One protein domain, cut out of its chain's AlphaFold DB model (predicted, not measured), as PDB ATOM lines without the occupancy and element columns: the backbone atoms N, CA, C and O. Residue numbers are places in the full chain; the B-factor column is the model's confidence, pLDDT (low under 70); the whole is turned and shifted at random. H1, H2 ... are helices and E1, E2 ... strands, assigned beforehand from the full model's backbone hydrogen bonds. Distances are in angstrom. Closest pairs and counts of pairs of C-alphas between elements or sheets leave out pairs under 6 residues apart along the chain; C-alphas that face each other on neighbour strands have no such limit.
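AT A GLANCE: This is residues 6 to 91 of the 91 residues of an uncharacterized protein of Legionella maceachernii (UniProt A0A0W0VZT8). A strongly twisted sheet of six antiparallel strands has two helices packed side by side, H1 on the sheet and H2 only grazing it. The E1 and E2 hairpin reaches to one end of the longest axis, and H2 is near the other. The 86 printed residues run E1 E2 H1 E3 E4 E5 E6 H2, and the sheet's order is E2 E1 E3 E4 E5 E6. The class is mixed, helices and strands; the whole is compact, with a radius of gyration of the C-alphas of 12.6 A and spans of 41 by 33 by 24 A.

IN THESE COORDINATES: E1, residues 6 to 14, begins at C-alpha 6 (153.520, 184.694, 168.540) and is 25.5 A long. E2 is residues 17 to 27, 29.9 A; E3 46 to 53, 22.2 A; E4 56 to 65, 22.8 A, and it bends by 81 degrees at residue 59. E5 is residues 70 to 73 and E6 79 to 81. H1 is residues 28 to 40, 19.2 A; H2, residues 82 to 89, ends at C-alpha 89 (159.357, 171.000, 170.910).

HOW THE PARTS SIT: E1 pairs with E2 (N 10 to O 21, 2.9 A) and E3 (N 9 to O 48, 2.9 A). E3 to E6 form a meander, each strand the antiparallel neighbour of the one before: N 49 to O 62, 2.9 A; N 63 to O 72, 2.9 A; N 71 to O 80, 2.8 A. E2, H1 and E3 make a split strand-helix-strand unit, two strands running the same way with E1 between them; its crossover is right-handed. H1 is on the sheet at a height of 7.6 A, only just over none of the strands, with 2 of its C-alphas falling on E5. H1 and H2 touch, closest at the C-alphas of Ile 32 and Ile 86, 6.1 A, a shallow tilt of 27 degrees, opposite ways. Every O i to N i+4 pair is within hydrogen-bond range in H2, and 7 of 9 in H1.

THE WHOLE: The C-alphas farthest apart, those of Lys 16 and Lys 91, are 41.2 A apart. The printed part has no cut and no long link. Mean pLDDT of the printed part is 85.5; residues 23 to 29 and residue 91 are under 70.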
ATOM      1  N   HIS A   6     153.631 184.861 169.973       84.44
ATOM      2  CA  HIS A   6     153.520 184.694 168.540       84.44
ATOM      3  C   HIS A   6     152.140 185.102 168.035       84.44
ATOM      4  O   HIS A   6     151.118 184.937 168.704       84.44
ATOM      5  N   PHE A   7     152.124 185.597 166.804       86.38
ATOM      6  CA  PHE A   7     150.923 185.915 166.051       86.38
ATOM      7  C   PHE A   7     150.836 184.995 164.839       86.38
ATOM      8  O   PHE A   7     151.846 184.772 164.170       86.38
ATOM      9  N   ALA A   8     149.645 184.490 164.527       88.38
ATOM     10  CA  ALA A   8     149.432 183.635 163.372       88.38
ATOM     11  C   ALA A   8     148.332 184.208 162.474       88.38
ATOM     12  O   ALA A   8     147.241 184.545 162.930       88.38
ATOM     13  N   TYR A   9     148.590 184.285 161.174       88.69
ATOM     14  CA  TYR A   9     147.542 184.504 160.179       88.69
ATOM     15  C   TYR A   9     147.222 183.179 159.510       88.69
ATOM     16  O   TYR A   9     148.104 182.584 158.896       88.69
ATOM     17  N   LYS A  10     145.968 182.730 159.590       89.94
ATOM     18  CA  LYS A  10     145.500 181.597 158.793       89.94
ATOM     19  C   LYS A  10     145.015 182.109 157.445       89.94
ATOM     20  O   LYS A  10     144.037 182.848 157.376       89.94
ATOM     21  N   ILE A  11     145.698 181.706 156.389       89.44
ATOM     22  CA  ILE A  11     145.413 182.069 155.009       89.44
ATOM     23  C   ILE A  11     144.777 180.862 154.329       89.44
ATOM     24  O   ILE A  11     145.403 179.812 154.195       89.44
ATOM     25  N   THR A  12     143.537 181.005 153.881       88.94
ATOM     26  CA  THR A  12     142.821 179.978 153.117       88.94
ATOM     27  C   THR A  12     142.377 180.549 151.782       88.94
ATOM     28  O   THR A  12     142.100 181.742 151.674       88.94
ATOM     29  N   ASN A  13     142.281 179.700 150.766       84.44
ATOM     30  CA  ASN A  13     141.706 180.070 149.481       84.44
ATOM     31  C   ASN A  13     140.383 179.322 149.320       84.44
ATOM     32  O   ASN A  13     140.380 178.095 149.311       84.44
ATOM     33  N   ASP A  14     139.273 180.048 149.236       80.25
ATOM     34  CA  ASP A  14     137.950 179.468 149.004       80.25
ATOM     35  C   ASP A  14     137.301 180.057 147.741       80.25
ATOM     36  O   ASP A  14     137.907 180.833 147.001       80.25
ATOM     37  N   SER A  15     136.055 179.675 147.455       76.12
ATOM     38  CA  SER A  15     135.331 180.129 146.260       76.12
ATOM     39  C   SER A  15     135.079 181.642 146.204       76.12
ATOM     40  O   SER A  15     134.684 182.150 145.155       76.12
ATOM     41  N   LYS A  16     135.309 182.371 147.305       78.06
ATOM     42  CA  LYS A  16     135.221 183.833 147.396       78.06
ATOM     43  C   LYS A  16     136.594 184.514 147.318       78.06
ATOM     44  O   LYS A  16     136.640 185.742 147.305       78.06
ATOM     45  N   GLY A  17     137.684 183.747 147.222       80.69
ATOM     46  CA  GLY A  17     139.057 184.230 147.085       80.69
ATOM     47  C   GLY A  17     139.940 183.918 148.296       80.69
ATOM     48  O   GLY A  17     139.690 182.987 149.062       80.69
ATOM     49  N   VAL A  18     141.006 184.706 148.458       82.69
ATOM     50  CA  VAL A  18     141.969 184.548 149.556       82.69
ATOM     51  C   VAL A  18     141.440 185.233 150.814       82.69
ATOM     52  O   VAL A  18     141.240 186.446 150.827       82.69
ATOM     53  N   ASN A  19     141.267 184.460 151.884       82.94
ATOM     54  CA  ASN A  19     140.844 184.929 153.199       82.94
ATOM     55  C   ASN A  19     141.995 184.792 154.201       82.94
ATOM     56  O   ASN A  19     142.603 183.728 154.300       82.94
ATOM     57  N   ALA A  20     142.274 185.855 154.963       81.88
ATOM     58  CA  ALA A  20     143.268 185.859 156.036       81.88
ATOM     59  C   ALA A  20     142.574 186.098 157.383       81.88
ATOM     60  O   ALA A  20     142.118 187.202 157.674       81.88
ATOM     61  N   GLN A  21     142.474 185.051 158.198       80.25
ATOM     62  CA  GLN A  21     141.900 185.114 159.539       80.25
ATOM     63  C   GLN A  21     143.013 185.310 160.568       80.25
ATOM     64  O   GLN A  21     144.013 184.588 160.573       80.25
ATOM     65  N   ILE A  22     142.833 186.301 161.437       75.50
ATOM     66  CA  ILE A  22     143.759 186.584 162.530       75.50
ATOM     67  C   ILE A  22     143.558 185.553 163.636       75.50
ATOM     68  O   ILE A  22     142.478 185.439 164.210       75.50
ATOM     69  N   HIS A  23     144.636 184.858 163.967       68.88
ATOM     70  CA  HIS A  23     144.780 184.069 165.174       68.88
ATOM     71  C   HIS A  23     145.790 184.813 166.065       68.88
ATOM     72  O   HIS A  23     147.002 184.611 165.977       68.88
ATOM     73  N   SER A  24     145.287 185.742 166.881       55.12
ATOM     74  CA  SER A  24     146.110 186.564 167.774       55.12
ATOM     75  C   SER A  24     146.400 185.847 169.097       55.12
ATOM     76  O   SER A  24     145.490 185.289 169.708       55.12
ATOM     77  N   ASP A  25     147.653 185.952 169.540       57.91
ATOM     78  CA  ASP A  25     148.196 185.585 170.856       57.91
ATOM     79  C   ASP A  25     148.325 184.080 171.151       57.91
ATOM     80  O   ASP A  25     147.564 183.477 171.919       57.91
ATOM     81  N   PHE A  26     149.382 183.484 170.595       65.44
ATOM     82  CA  PHE A  26     149.848 182.146 170.953       65.44
ATOM     83  C   PHE A  26     151.144 182.267 171.754       65.44
ATOM     84  O   PHE A  26     152.151 182.790 171.275       65.44
ATOM     85  N   GLU A  27     151.116 181.801 173.001       65.19
ATOM     86  CA  GLU A  27     152.343 181.520 173.747       65.19
ATOM     87  C   GLU A  27     153.046 180.312 173.115       65.19
ATOM     88  O   GLU A  27     152.410 179.511 172.425       65.19
ATOM     89  N   GLU A  28     154.354 180.179 173.333       65.19
ATOM     90  CA  GLU A  28     155.177 179.096 172.777       65.19
ATOM     91  C   GLU A  28     154.569 177.698 173.003       65.19
ATOM     92  O   GLU A  28     154.525 176.885 172.082       65.19
ATOM     93  N   GLU A  29     153.979 177.449 174.175       65.12
ATOM     94  CA  GLU A  29     153.310 176.179 174.494       65.12
ATOM     95  C   GLU A  29     152.128 175.876 173.555       65.12
ATOM     96  O   GLU A  29     151.921 174.731 173.152       65.12
ATOM     97  N   LYS A  30     151.400 176.907 173.108       76.12
ATOM     98  CA  LYS A  30     150.265 176.744 172.189       76.12
ATOM     99  C   LYS A  30     150.697 176.500 170.740       76.12
ATOM    100  O   LYS A  30     149.877 176.057 169.937       76.12
ATOM    101  N   MET A  31     151.960 176.761 170.389       80.44
ATOM    102  CA  MET A  31     152.483 176.441 169.055       80.44
ATOM    103  C   MET A  31     152.534 174.932 168.831       80.44
ATOM    104  O   MET A  31     152.207 174.467 167.741       80.44
ATOM    105  N   ILE A  32     152.898 174.155 169.856       86.12
ATOM    106  CA  ILE A  32     152.923 172.690 169.772       86.12
ATOM    107  C   ILE A  32     151.517 172.151 169.532       86.12
ATOM    108  O   ILE A  32     151.327 171.303 168.660       86.12
ATOM    109  N   ASP A  33     150.539 172.640 170.293       85.81
ATOM    110  CA  ASP A  33     149.149 172.212 170.157       85.81
ATOM    111  C   ASP A  33     148.595 172.571 168.776       85.81
ATOM    112  O   ASP A  33     148.022 171.715 168.109       85.81
ATOM    113  N   MET A  34     148.896 173.770 168.265       86.19
ATOM    114  CA  MET A  34     148.550 174.149 166.892       86.19
ATOM    115  C   MET A  34     149.185 173.214 165.854       86.19
ATOM    116  O   MET A  34     148.515 172.795 164.912       86.19
ATOM    117  N   LEU A  35     150.468 172.868 165.997       89.88
ATOM    118  CA  LEU A  35     151.135 171.942 165.079       89.88
ATOM    119  C   LEU A  35     150.496 170.549 165.125       89.88
ATOM    120  O   LEU A  35     150.294 169.943 164.074       89.88
ATOM    121  N   LYS A  36     150.136 170.054 166.317       90.31
ATOM    122  CA  LYS A  36     149.417 168.783 166.482       90.31
ATOM    123  C   LYS A  36     148.039 168.830 165.828       90.31
ATOM    124  O   LYS A  36     147.694 167.892 165.114       90.31
ATOM    125  N   ASP A  37     147.296 169.918 166.009       88.75
ATOM    126  CA  ASP A  37     145.982 170.114 165.394       88.75
ATOM    127  C   ASP A  37     146.084 170.160 163.868       88.75
ATOM    128  O   ASP A  37     145.323 169.485 163.173       88.75
ATOM    129  N   ILE A  38     147.062 170.898 163.330       89.00
ATOM    130  CA  ILE A  38     147.343 170.924 161.890       89.00
ATOM    131  C   ILE A  38     147.695 169.522 161.405       89.00
ATOM    132  O   ILE A  38     147.229 169.135 160.339       89.00
ATOM    133  N   ASN A  39     148.495 168.759 162.147       88.62
ATOM    134  CA  ASN A  39     148.908 167.422 161.736       88.62
ATOM    135  C   ASN A  39     147.749 166.413 161.756       88.62
ATOM    136  O   ASN A  39     147.621 165.600 160.844       88.62
ATOM    137  N   ALA A  40     146.876 166.498 162.762       87.56
ATOM    138  CA  ALA A  40     145.710 165.632 162.907       87.56
ATOM    139  C   ALA A  40     144.572 165.989 161.934       87.56
ATOM    140  O   ALA A  40     143.798 165.118 161.534       87.56
ATOM    141  N   ALA A  41     144.449 167.262 161.554       82.31
ATOM    142  CA  ALA A  41     143.408 167.728 160.651       82.31
ATOM    143  C   ALA A  41     143.845 167.654 159.181       82.31
ATOM    144  O   ALA A  41     144.921 168.117 158.803       82.31
ATOM    145  N   ASN A  42     142.945 167.237 158.288       75.31
ATOM    146  CA  ASN A  42     143.091 167.456 156.841       75.31
ATOM    147  C   ASN A  42     142.705 168.896 156.464       75.31
ATOM    148  O   ASN A  42     141.867 169.120 155.596       75.31
ATOM    149  N   SER A  43     143.250 169.878 157.188       76.75
ATOM    150  CA  SER A  43     142.973 171.288 156.924       76.75
ATOM    151  C   SER A  43     143.783 171.796 155.733       76.75
ATOM    152  O   SER A  43     144.942 171.429 155.552       76.75
ATOM    153  N   GLU A  44     143.159 172.651 154.929       84.25
ATOM    154  CA  GLU A  44     143.799 173.357 153.821       84.25
ATOM    155  C   GLU A  44     144.255 174.757 154.257       84.25
ATOM    156  O   GLU A  44     143.757 175.324 155.239       84.25
ATOM    157  N   GLY A  45     145.192 175.324 153.497       89.44
ATOM    158  CA  GLY A  45     145.700 176.678 153.694       89.44
ATOM    159  C   GLY A  45     147.081 176.738 154.340       89.44
ATOM    160  O   GLY A  45     147.776 175.733 154.493       89.44
ATOM    161  N   LEU A  46     147.472 177.957 154.696       92.44
ATOM    162  CA  LEU A  46     148.772 178.293 155.258       92.44
ATOM    163  C   LEU A  46     148.584 179.015 156.591       92.44
ATOM    164  O   LEU A  46     147.689 179.847 156.720       92.44
ATOM    165  N   TYR A  47     149.461 178.767 157.555       92.38
ATOM    166  CA  TYR A  47     149.645 179.669 158.687       92.38
ATOM    167  C   TYR A  47     150.914 180.480 158.481       92.38
ATOM    168  O   TYR A  47     151.975 179.915 158.243       92.38
ATOM    169  N   TRP A  48     150.826 181.798 158.604       92.69
ATOM    170  CA  TRP A  48     151.993 182.672 158.602       92.69
ATOM    171  C   TRP A  48     152.254 183.179 160.014       92.69
ATOM    172  O   TRP A  48     151.415 183.875 160.591       92.69
ATOM    173  N   ILE A  49     153.395 182.783 160.574       91.19
ATOM    174  CA  ILE A  49     153.746 182.991 161.976       91.19
ATOM    175  C   ILE A  49     154.706 184.165 162.115       91.19
ATOM    176  O   ILE A  49     155.696 184.266 161.386       91.19
ATOM    177  N   PHE A  50     154.433 185.014 163.099       90.44
ATOM    178  CA  PHE A  50     155.228 186.182 163.440       90.44
ATOM    179  C   PHE A  50     155.574 186.186 164.923       90.44
ATOM    180  O   PHE A  50     154.748 185.830 165.762       90.44
ATOM    181  N   LYS A  51     156.760 186.682 165.262       87.62
ATOM    182  CA  LYS A  51     157.089 187.084 166.626       87.62
ATOM    183  C   LYS A  51     156.390 188.401 166.943       87.62
ATOM    184  O   LYS A  51     156.445 189.350 166.149       87.62
ATOM    185  N   GLN A  52     155.776 188.476 168.118       81.75
ATOM    186  CA  GLN A  52     155.198 189.719 168.609       81.75
ATOM    187  C   GLN A  52     156.240 190.551 169.358       81.75
ATOM    188  O   GLN A  52     156.993 190.042 170.189       81.75
ATOM    189  N   ARG A  53     156.249 191.860 169.098       79.88
ATOM    190  CA  ARG A  53     156.917 192.854 169.949       79.88
ATOM    191  C   ARG A  53     155.969 194.028 170.139       79.88
ATOM    192  O   ARG A  53     155.352 194.475 169.176       79.88
ATOM    193  N   ASP A  54     155.825 194.475 171.383       79.88
ATOM    194  CA  ASP A  54     154.899 195.550 171.768       79.88
ATOM    195  C   ASP A  54     153.437 195.297 171.339       79.88
ATOM    196  O   ASP A  54     152.703 196.223 171.016       79.88
ATOM    197  N   GLY A  55     153.014 194.025 171.318       74.75
ATOM    198  CA  GLY A  55     151.663 193.606 170.909       74.75
ATOM    199  C   GLY A  55     151.454 193.466 169.397       74.75
ATOM    200  O   GLY A  55     150.422 192.957 168.973       74.75
ATOM    201  N   GLU A  56     152.443 193.832 168.583       77.88
ATOM    202  CA  GLU A  56     152.337 193.861 167.121       77.88
ATOM    203  C   GLU A  56     153.122 192.706 166.464       77.88
ATOM    204  O   GLU A  56     154.206 192.356 166.950       77.88
ATOM    205  N   PRO A  57     152.644 192.127 165.342       82.12
ATOM    206  CA  PRO A  57     153.384 191.130 164.566       82.12
ATOM    207  C   PRO A  57     154.538 191.812 163.821       82.12
ATOM    208  O   PRO A  57     154.360 192.405 162.759       82.12
ATOM    209  N   LYS A  58     155.738 191.779 164.400       84.25
ATOM    210  CA  LYS A  58     156.873 192.584 163.913       84.25
ATOM    211  C   LYS A  58     157.842 191.807 163.042       84.25
ATOM    212  O   LYS A  58     158.536 192.413 162.231       84.25
ATOM    213  N   GLU A  59     157.916 190.495 163.223       88.69
ATOM    214  CA  GLU A  59     158.999 189.701 162.655       88.69
ATOM    215  C   GLU A  59     158.466 188.370 162.112       88.69
ATOM    216  O   GLU A  59     158.006 187.555 162.911       88.69
ATOM    217  N   PRO A  60     158.484 188.131 160.788       90.56
ATOM    218  CA  PRO A  60     158.052 186.856 160.226       90.56
ATOM    219  C   PRO A  60     159.030 185.745 160.624       90.56
ATOM    220  O   PRO A  60     160.241 185.886 160.469       90.56
ATOM    221  N   LEU A  61     158.500 184.625 161.110       91.25
ATOM    222  CA  LEU A  61     159.301 183.483 161.556       91.25
ATOM    223  C   LEU A  61     159.247 182.335 160.558       91.25
ATOM    224  O   LEU A  61     160.282 181.848 160.100       91.25
ATOM    225  N   CYS A  62     158.040 181.898 160.207       93.62
ATOM    226  CA  CYS A  62     157.842 180.788 159.289       93.62
ATOM    227  C   CYS A  62     156.449 180.797 158.661       93.62
ATOM    228  O   CYS A  62     155.525 181.460 159.139       93.62
ATOM    229  N   ILE A  63     156.310 180.028 157.587       94.94
ATOM    230  CA  ILE A  63     155.024 179.650 157.007       94.94
ATOM    231  C   ILE A  63     154.828 178.158 157.253       94.94
ATOM    232  O   ILE A  63     155.718 177.364 156.967       94.94
ATOM    233  N   ILE A  64     153.666 177.774 157.765       94.31
ATOM    234  CA  ILE A  64     153.265 176.382 157.939       94.31
ATOM    235  C   ILE A  64     152.244 176.065 156.859       94.31
ATOM    236  O   ILE A  64     151.195 176.699 156.780       94.31
ATOM    237  N   ASP A  65     152.547 175.079 156.037       94.12
ATOM    238  CA  ASP A  65     151.665 174.586 154.997       94.12
ATOM    239  C   ASP A  65     150.883 173.381 155.506       94.12
ATOM    240  O   ASP A  65     151.446 172.310 155.767       94.12
ATOM    241  N   CYS A  66     149.574 173.572 155.670       92.00
ATOM    242  CA  CYS A  66     148.686 172.560 156.222       92.00
ATOM    243  C   CYS A  66     148.464 171.394 155.263       92.00
ATOM    244  O   CYS A  66     148.183 170.289 155.719       92.00
ATOM    245  N   GLN A  67     148.582 171.613 153.953       90.69
ATOM    246  CA  GLN A  67     148.350 170.576 152.956       90.69
ATOM    247  C   GLN A  67     149.548 169.632 152.876       90.69
ATOM    248  O   GLN A  67     149.383 168.414 152.907       90.69
ATOM    249  N   TYR A  68     150.757 170.188 152.809       93.44
ATOM    250  CA  TYR A  68     151.985 169.396 152.703       93.44
ATOM    251  C   TYR A  68     152.618 169.050 154.051       93.44
ATOM    252  O   TYR A  68     153.618 168.333 154.071       93.44
ATOM    253  N   LYS A  69     152.050 169.541 155.161       93.81
ATOM    254  CA  LYS A  69     152.543 169.349 156.535       93.81
ATOM    255  C   LYS A  69     154.005 169.778 156.692       93.81
ATOM    256  O   LYS A  69     154.830 169.049 157.244       93.81
ATOM    257  N   ARG A  70     154.329 170.969 156.182       95.31
ATOM    258  CA  ARG A  70     155.695 171.521 156.144       95.31
ATOM    259  C   ARG A  70     155.775 172.887 156.797       95.31
ATOM    260  O   ARG A  70     154.819 173.648 156.759       95.31
ATOM    261  N   ILE A  71     156.943 173.201 157.336       95.81
ATOM    262  CA  ILE A  71     157.305 174.491 157.904       95.81
ATOM    263  C   ILE A  71     158.444 175.063 157.061       95.81
ATOM    264  O   ILE A  71     159.479 174.424 156.904       95.81
ATOM    265  N   TYR A  72     158.240 176.260 156.521       96.38
ATOM    266  CA  TYR A  72     159.210 177.013 155.732       96.38
ATOM    267  C   TYR A  72     159.733 178.168 156.585       96.38
ATOM    268  O   TYR A  72     158.976 179.089 156.907       96.38
ATOM    269  N   TYR A  73     161.003 178.123 156.978       95.00
ATOM    270  CA  TYR A  73     161.585 179.129 157.865       95.00
ATOM    271  C   TYR A  73     162.027 180.368 157.092       95.00
ATOM    272  O   TYR A  73     162.746 180.274 156.100       95.00
ATOM    273  N   HIS A  74     161.628 181.545 157.575       92.50
ATOM    274  CA  HIS A  74     161.874 182.807 156.880       92.50
ATOM    275  C   HIS A  74     163.370 183.128 156.754       92.50
ATOM    276  O   HIS A  74     163.823 183.550 155.695       92.50
ATOM    277  N   TYR A  75     164.137 182.919 157.827       88.69
ATOM    278  CA  TYR A  75     165.528 183.369 157.897       88.69
ATOM    279  C   TYR A  75     166.547 182.387 157.332       88.69
ATOM    280  O   TYR A  75     167.515 182.820 156.712       88.69
ATOM    281  N   SER A  76     166.365 181.083 157.552       93.00
ATOM    282  CA  SER A  76     167.297 180.079 157.030       93.00
ATOM    283  C   SER A  76     166.921 179.590 155.633       93.00
ATOM    284  O   SER A  76     167.781 179.090 154.914       93.00
ATOM    285  N   GLY A  77     165.652 179.734 155.235       91.19
ATOM    286  CA  GLY A  77     165.117 179.111 154.024       91.19
ATOM    287  C   GLY A  77     164.947 177.595 154.144       91.19
ATOM    288  O   GLY A  77     164.554 176.952 153.170       91.19
ATOM    289  N   ASP A  78     165.225 177.022 155.318       95.94
ATOM    290  CA  ASP A  78     165.063 175.596 155.557       95.94
ATOM    291  C   ASP A  78     163.591 175.197 155.485       95.94
ATOM    292  O   ASP A  78     162.677 175.978 155.786       95.94
ATOM    293  N   VAL A  79     163.382 173.935 155.129       96.31
ATOM    294  CA  VAL A  79     162.068 173.305 155.117       96.31
ATOM    295  C   VAL A  79     162.114 172.087 156.017       96.31
ATOM    296  O   VAL A  79     162.950 171.205 155.830       96.31
ATOM    297  N   GLU A  80     161.200 172.031 156.975       96.00
ATOM    298  CA  GLU A  80     161.072 170.921 157.917       96.00
ATOM    299  C   GLU A  80     159.646 170.367 157.899       96.00
ATOM    300  O   GLU A  80     158.688 171.092 157.635       96.00
ATOM    301  N   ASP A  81     159.482 169.070 158.144       95.31
ATOM    302  CA  ASP A  81     158.160 168.476 158.327       95.31
ATOM    303  C   ASP A  81     157.605 168.757 159.736       95.31
ATOM    304  O   ASP A  81     158.346 168.899 160.713       95.31
ATOM    305  N   ILE A  82     156.277 168.841 159.845       93.44
ATOM    306  CA  ILE A  82     155.609 169.173 161.112       93.44
ATOM    307  C   ILE A  82     155.903 168.130 162.207       93.44
ATOM    308  O   ILE A  82     156.096 168.510 163.363       93.44
ATOM    309  N   ASP A  83     155.991 166.840 161.871       92.94
ATOM    310  CA  ASP A  83     156.260 165.772 162.845       92.94
ATOM    311  C   ASP A  83     157.634 165.928 163.508       92.94
ATOM    312  O   ASP A  83     157.776 165.750 164.724       92.94
ATOM    313  N   THR A  84     158.655 166.272 162.725       93.81
ATOM    314  CA  THR A  84     160.007 166.547 163.212       93.81
ATOM    315  C   THR A  84     160.001 167.728 164.178       93.81
ATOM    316  O   THR A  84     160.574 167.622 165.267       93.81
ATOM    317  N   MET A  85     159.298 168.813 163.844       91.50
ATOM    318  CA  MET A  85     159.216 169.979 164.724       91.50
ATOM    319  C   MET A  85     158.460 169.675 166.026       91.50
ATOM    320  O   MET A  85     158.931 170.039 167.105       91.50
ATOM    321  N   ILE A  86     157.342 168.939 165.968       91.31
ATOM    322  CA  ILE A  86     156.602 168.511 167.170       91.31
ATOM    323  C   ILE A  86     157.516 167.711 168.106       91.31
ATOM    324  O   ILE A  86     157.525 167.950 169.315       91.31
ATOM    325  N   LYS A  87     158.325 166.786 167.567       91.19
ATOM    326  CA  LYS A  87     159.284 165.997 168.362       91.19
ATOM    327  C   LYS A  87     160.374 166.851 169.006       91.19
ATOM    328  O   LYS A  87     160.826 166.504 170.094       91.19
ATOM    329  N   LYS A  88     160.823 167.925 168.347       89.31
ATOM    330  CA  LYS A  88     161.817 168.859 168.904       89.31
ATOM    331  C   LYS A  88     161.246 169.673 170.058       89.31
ATOM    332  O   LYS A  88     161.933 169.831 171.056       89.31
ATOM    333  N   LEU A  89     160.012 170.152 169.914       84.31
ATOM    334  CA  LEU A  89     159.357 171.000 170.910       84.31
ATOM    335  C   LEU A  89     158.779 170.221 172.103       84.31
ATOM    336  O   LEU A  89     158.549 170.798 173.154       84.31
ATOM    337  N   SER A  90     158.534 168.916 171.957       82.50
ATOM    338  CA  SER A  90     157.989 168.069 173.034       82.50
ATOM    339  C   SER A  90     159.058 167.512 173.994       82.50
ATOM    340  O   SER A  90     158.757 166.594 174.759       82.50
ATOM    341  N   LYS A  91     160.307 167.986 173.904       64.88
ATOM    342  CA  LYS A  91     161.444 167.572 174.743       64.88
ATOM    343  C   LYS A  91     161.747 168.616 175.802       64.88
ATOM    344  O   LYS A  91     162.113 168.182 176.915       64.88
TER     345      LYS A  91